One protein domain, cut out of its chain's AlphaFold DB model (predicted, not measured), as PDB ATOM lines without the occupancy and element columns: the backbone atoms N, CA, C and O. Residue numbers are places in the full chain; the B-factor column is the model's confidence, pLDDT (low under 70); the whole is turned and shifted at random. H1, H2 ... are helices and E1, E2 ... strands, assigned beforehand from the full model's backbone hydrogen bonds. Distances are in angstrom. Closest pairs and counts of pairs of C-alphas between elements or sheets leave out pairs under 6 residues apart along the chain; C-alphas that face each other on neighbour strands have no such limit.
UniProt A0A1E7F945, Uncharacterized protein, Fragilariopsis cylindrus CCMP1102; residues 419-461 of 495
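AT A GLANCE: This is residues 419 to 461 of the 495 residues of an uncharacterized protein of Fragilariopsis cylindrus CCMP1102 (UniProt A0A1E7F945). Two small hairpins of strands, E1 with E2 and E3 with E4, make the two ends of an elongated shape, with one short helix, H1, joining them between. The turns of the hairpins stick out, residues 423 to 428 on the first and residues 447 to 452 on the second. The 43 printed residues hold one named helix and four named strands, in the order E1, E2, H1, E3, E4, and each two-stranded sheet is antiparallel; the class is mixed, helices and strands. The whole is only just loose, close to compact, with a radius of gyration of the C-alphas of 11.3 A and spans of 36 by 18 by 18 A.

HOW THE PARTS SIT: E1, residues 419 to 423, and E2, residues 428 to 433, form a hairpin, antiparallel at 150 degrees, with N 421 and O 430 3.0 A apart, within hydrogen-bond range. H1, residues 434 to 440, follows E2 with no residue between; its O i to N i+4 pairs are all within hydrogen-bond range. The closest C-alphas of E1 and H1 are those of Ile 419 and Arg 434, 6.1 A apart. E3, residues 444 to 446, comes closest to H1 at the C-alphas of Phe 444 and Leu 438, 6.0 A apart. E3 and E4, residues 453 to 455, form the second hairpin, antiparallel at 147 degrees, with N 454 and O 445 2.8 A apart, within hydrogen-bond range. E4 is apart from H1, and E1 and E2 are apart from E3 and E4.

IN THESE COORDINATES: E1 begins at C-alpha 419, (138.922, 129.999, 104.772), and measures 12.7 A. E2 measures 16.6 A and H1 10.0 A. E3 and E4 have three residues each, and E4 ends at C-alpha 455, (132.147, 120.258, 105.682).

THE WHOLE: The C-alphas farthest apart, those of Glu 427 and Ser 449, are 35.8 A apart. The printed part has no cut and no long link. Its mean pLDDT is 70.4, with residues 424 to 428, 442 to 445, 449 and 455 to 461 under 70.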
ATOM      1  N   ILE A 419     139.510 130.560 103.560       80.31
ATOM      2  CA  ILE A 419     138.922 129.999 104.772       80.31
ATOM      3  C   ILE A 419     139.828 130.368 105.950       80.31
ATOM      4  O   ILE A 419     141.036 130.097 105.942       80.31
ATOM      5  N   TYR A 420     139.239 130.963 106.983       79.19
ATOM      6  CA  TYR A 420     139.886 131.169 108.276       79.19
ATOM      7  C   TYR A 420     139.518 130.012 109.207       79.19
ATOM      8  O   TYR A 420     138.355 129.634 109.299       79.19
ATOM      9  N   TYR A 421     140.503 129.450 109.907       79.19
ATOM     10  CA  TYR A 421     140.290 128.346 110.847       79.19
ATOM     11  C   TYR A 421     141.004 128.611 112.171       79.19
ATOM     12  O   TYR A 421     141.997 129.339 112.223       79.19
ATOM     13  N   PHE A 422     140.522 127.996 113.246       71.62
ATOM     14  CA  PHE A 422     141.193 127.990 114.542       71.62
ATOM     15  C   PHE A 422     141.706 126.584 114.845       71.62
ATOM     16  O   PHE A 422     140.934 125.628 114.836       71.62
ATOM     17  N   ASP A 423     143.002 126.462 115.116       71.88
ATOM     18  CA  ASP A 423     143.627 125.234 115.600       71.88
ATOM     19  C   ASP A 423     143.569 125.219 117.141       71.88
ATOM     20  O   ASP A 423     144.326 125.957 117.783       71.88
ATOM     21  N   PRO A 424     142.708 124.391 117.765       55.78
ATOM     22  CA  PRO A 424     142.569 124.343 119.218       55.78
ATOM     23  C   PRO A 424     143.727 123.623 119.922       55.78
ATOM     24  O   PRO A 424     143.816 123.695 121.145       55.78
ATOM     25  N   VAL A 425     144.600 122.918 119.193       60.00
ATOM     26  CA  VAL A 425     145.772 122.227 119.760       60.00
ATOM     27  C   VAL A 425     146.945 123.195 119.900       60.00
ATOM     28  O   VAL A 425     147.694 123.115 120.872       60.00
ATOM     29  N   ASN A 426     147.098 124.110 118.940       64.19
ATOM     30  CA  ASN A 426     148.176 125.103 118.928       64.19
ATOM     31  C   ASN A 426     147.734 126.519 119.354       64.19
ATOM     32  O   ASN A 426     148.588 127.391 119.483       64.19
ATOM     33  N   GLU A 427     146.433 126.748 119.567       67.44
ATOM     34  CA  GLU A 427     145.804 128.051 119.862       67.44
ATOM     35  C   GLU A 427     146.046 129.131 118.782       67.44
ATOM     36  O   GLU A 427     146.077 130.331 119.069       67.44
ATOM     37  N   ILE A 428     146.198 128.720 117.517       65.00
ATOM     38  CA  ILE A 428     146.524 129.604 116.384       65.00
ATOM     39  C   ILE A 428     145.309 129.783 115.468       65.00
ATOM     40  O   ILE A 428     144.639 128.818 115.109       65.00
ATOM     41  N   VAL A 429     145.069 131.021 115.025       70.81
ATOM     42  CA  VAL A 429     144.167 131.313 113.900       70.81
ATOM     43  C   VAL A 429     144.969 131.238 112.600       70.81
ATOM     44  O   VAL A 429     145.928 131.989 112.408       70.81
ATOM     45  N   GLY A 430     144.594 130.320 111.716       76.00
ATOM     46  CA  GLY A 430     145.182 130.154 110.392       76.00
ATOM     47  C   GLY A 430     144.286 130.705 109.283       76.00
ATOM     48  O   GLY A 430     143.092 130.931 109.474       76.00
ATOM     49  N   LYS A 431     144.871 130.880 108.093       84.88
ATOM     50  CA  LYS A 431     144.124 131.044 106.839       84.88
ATOM     51  C   LYS A 431     144.650 130.092 105.771       84.88
ATOM     52  O   LYS A 431     145.856 129.840 105.707       84.88
ATOM     53  N   VAL A 432     143.758 129.580 104.936       82.00
ATOM     54  CA  VAL A 432     144.040 128.648 103.836       82.00
ATOM     55  C   VAL A 432     143.102 128.972 102.671       82.00
ATOM     56  O   VAL A 432     141.986 129.420 102.901       82.00
ATOM     57  N   SER A 433     143.545 128.836 101.421       83.56
ATOM     58  CA  SER A 433     142.666 129.080 100.268       83.56
ATOM     59  C   SER A 433     141.702 127.909 100.055       83.56
ATOM     60  O   SER A 433     142.109 126.752 100.202       83.56
ATOM     61  N   ARG A 434     140.455 128.182  99.649       81.00
ATOM     62  CA  ARG A 434     139.434 127.148  99.365       81.00
ATOM     63  C   ARG A 434     139.925 126.125  98.340       81.00
ATOM     64  O   ARG A 434     139.886 124.925  98.599       81.00
ATOM     65  N   LYS A 435     140.567 126.610  97.269       82.12
ATOM     66  CA  LYS A 435     141.270 125.815  96.238       82.12
ATOM     67  C   LYS A 435     142.266 124.801  96.831       82.12
ATOM     68  O   LYS A 435     142.430 123.714  96.288       82.12
ATOM     69  N   LYS A 436     142.918 125.130  97.955       81.50
ATOM     70  CA  LYS A 436     143.858 124.235  98.645       81.50
ATOM     71  C   LYS A 436     143.152 123.241  99.578       81.50
ATOM     72  O   LYS A 436     143.554 122.083  99.608       81.50
ATOM     73  N   CYS A 437     142.115 123.666 100.300       78.75
ATOM     74  CA  CYS A 437     141.278 122.771 101.108       78.75
ATOM     75  C   CYS A 437     140.668 121.646 100.265       78.75
ATOM     76  O   CYS A 437     140.846 120.478 100.600       78.75
ATOM     77  N   LEU A 438     140.059 122.000  99.130       76.81
ATOM     78  CA  LEU A 438     139.486 121.044  98.178       76.81
ATOM     79  C   LEU A 438     140.553 120.109  97.583       76.81
ATOM     80  O   LEU A 438     140.348 118.904  97.512       76.81
ATOM     81  N   ALA A 439     141.725 120.634  97.206       79.19
ATOM     82  CA  ALA A 439     142.797 119.822  96.619       79.19
ATOM     83  C   ALA A 439     143.462 118.840  97.605       79.19
ATOM     84  O   ALA A 439     143.987 117.811  97.179       79.19
ATOM     85  N   GLU A 440     143.481 119.154  98.905       78.12
ATOM     86  CA  GLU A 440     144.058 118.291  99.948       78.12
ATOM     87  C   GLU A 440     142.992 117.450 100.692       78.12
ATOM     88  O   GLU A 440     143.371 116.636 101.534       78.12
ATOM     89  N   ASN A 441     141.692 117.602 100.377       70.50
ATOM     90  CA  ASN A 441     140.546 117.079 101.148       70.50
ATOM     91  C   ASN A 441     140.648 117.419 102.648       70.50
ATOM     92  O   ASN A 441     140.481 116.571 103.525       70.50
ATOM     93  N   VAL A 442     140.996 118.673 102.939       62.81
ATOM     94  CA  VAL A 442     141.162 119.201 104.296       62.81
ATOM     95  C   VAL A 442     140.046 120.208 104.551       62.81
ATOM     96  O   VAL A 442     139.949 121.198 103.829       62.81
ATOM     97  N   ILE A 443     139.252 119.982 105.604       62.84
ATOM     98  CA  ILE A 443     138.082 120.784 106.032       62.84
ATOM     99  C   ILE A 443     136.831 120.593 105.148       62.84
ATOM    100  O   ILE A 443     135.730 120.535 105.691       62.84
ATOM    101  N   PHE A 444     136.985 120.423 103.833       65.19
ATOM    102  CA  PHE A 444     135.887 120.137 102.899       65.19
ATOM    103  C   PHE A 444     136.117 118.818 102.154       65.19
ATOM    104  O   PHE A 444     137.242 118.529 101.734       65.19
ATOM    105  N   THR A 445     135.045 118.058 101.939       66.94
ATOM    106  CA  THR A 445     134.996 116.869 101.080       66.94
ATOM    107  C   THR A 445     133.866 117.022 100.063       66.94
ATOM    108  O   THR A 445     132.741 117.373 100.405       66.94
ATOM    109  N   VAL A 446     134.143 116.775  98.782       71.25
ATOM    110  CA  VAL A 446     133.096 116.789  97.747       71.25
ATOM    111  C   VAL A 446     132.445 115.413  97.701       71.25
ATOM    112  O   VAL A 446     133.120 114.414  97.445       71.25
ATOM    113  N   ASN A 447     131.136 115.342  97.931       72.00
ATOM    114  CA  ASN A 447     130.408 114.083  97.836       72.00
ATOM    115  C   ASN A 447     130.242 113.692  96.357       72.00
ATOM    116  O   ASN A 447     129.465 114.303  95.619       72.00
ATOM    117  N   GLU A 448     130.954 112.643  95.930       72.19
ATOM    118  CA  GLU A 448     131.005 112.165  94.535       72.19
ATOM    119  C   GLU A 448     129.625 111.851  93.926       72.19
ATOM    120  O   GLU A 448     129.480 111.840  92.704       72.19
ATOM    121  N   SER A 449     128.608 111.589  94.756       69.12
ATOM    122  CA  SER A 449     127.258 111.232  94.300       69.12
ATOM    123  C   SER A 449     126.314 112.423  94.100       69.12
ATOM    124  O   SER A 449     125.332 112.296  93.366       69.12
ATOM    125  N   SER A 450     126.591 113.565  94.736       75.88
ATOM    126  CA  SER A 450     125.725 114.754  94.723       75.88
ATOM    127  C   SER A 450     126.398 115.999  94.141       75.88
ATOM    128  O   SER A 450     125.699 116.920  93.728       75.88
ATOM    129  N   GLY A 451     127.736 116.039  94.106       75.00
ATOM    130  CA  GLY A 451     128.513 117.223  93.728       75.00
ATOM    131  C   GLY A 451     128.465 118.353  94.763       75.00
ATOM    132  O   GLY A 451     128.920 119.455  94.472       75.00
ATOM    133  N   ILE A 452     127.904 118.099  95.949       75.69
ATOM    134  CA  ILE A 452     127.780 119.074  97.036       75.69
ATOM    135  C   ILE A 452     129.038 119.007  97.914       75.69
ATOM    136  O   ILE A 452     129.542 117.920  98.210       75.69
ATOM    137  N   GLU A 453     129.544 120.173  98.321       76.12
ATOM    138  CA  GLU A 453     130.616 120.286  99.310       76.12
ATOM    139  C   GLU A 453     130.061 119.979 100.710       76.12
ATOM    140  O   GLU A 453     129.164 120.663 101.202       76.12
ATOM    141  N   GLU A 454     130.594 118.947 101.362       72.75
ATOM    142  CA  GLU A 454     130.305 118.600 102.752       72.75
ATOM    143  C   GLU A 454     131.481 119.038 103.643       72.75
ATOM    144  O   GLU A 454     132.654 118.856 103.314       72.75
ATOM    145  N   ALA A 455     131.168 119.668 104.775       68.31
ATOM    146  CA  ALA A 455     132.147 120.258 105.682       68.31
ATOM    147  C   ALA A 455     132.437 119.347 106.888       68.31
ATOM    148  O   ALA A 455     131.534 119.040 107.670       68.31
ATOM    149  N   GLU A 456     133.703 118.987 107.120       52.00
ATOM    150  CA  GLU A 456     134.124 118.307 108.355       52.00
ATOM    151  C   GLU A 456     134.344 119.319 109.495       52.00
ATOM    152  O   GLU A 456     135.468 119.612 109.910       52.00
ATOM    153  N   GLY A 457     133.251 119.860 110.037       60.28
ATOM    154  CA  GLY A 457     133.282 120.694 111.239       60.28
ATOM    155  C   GLY A 457     132.130 121.688 111.342       60.28
ATOM    156  O   GLY A 457     131.225 121.714 110.515       60.28
ATOM    157  N   ILE A 458     132.181 122.541 112.369       53.12
ATOM    158  CA  ILE A 458     131.337 123.741 112.423       53.12
ATOM    159  C   ILE A 458     132.006 124.788 111.535       53.12
ATOM    160  O   ILE A 458     132.887 125.519 111.989       53.12
ATOM    161  N   ILE A 459     131.604 124.814 110.268       53.94
ATOM    162  CA  ILE A 459     131.883 125.921 109.359       53.94
ATOM    163  C   ILE A 459     130.651 126.812 109.368       53.94
ATOM    164  O   ILE A 459     129.536 126.354 109.134       53.94
ATOM    165  N   ASP A 460     130.874 128.073 109.701       53.19
ATOM    166  CA  ASP A 460     129.867 129.123 109.710       53.19
ATOM    167  C   ASP A 460     130.233 130.022 108.522       53.19
ATOM    168  O   ASP A 460     131.351 130.542 108.476       53.19
ATOM    169  N   GLU A 461     129.374 130.108 107.506       47.06
ATOM    170  CA  GLU A 461     129.656 130.873 106.284       47.06
ATOM    171  C   GLU A 461     129.330 132.354 106.516       47.06
ATOM    172  O   GLU A 461     128.171 132.735 106.687       47.06
TER     173      GLU A 461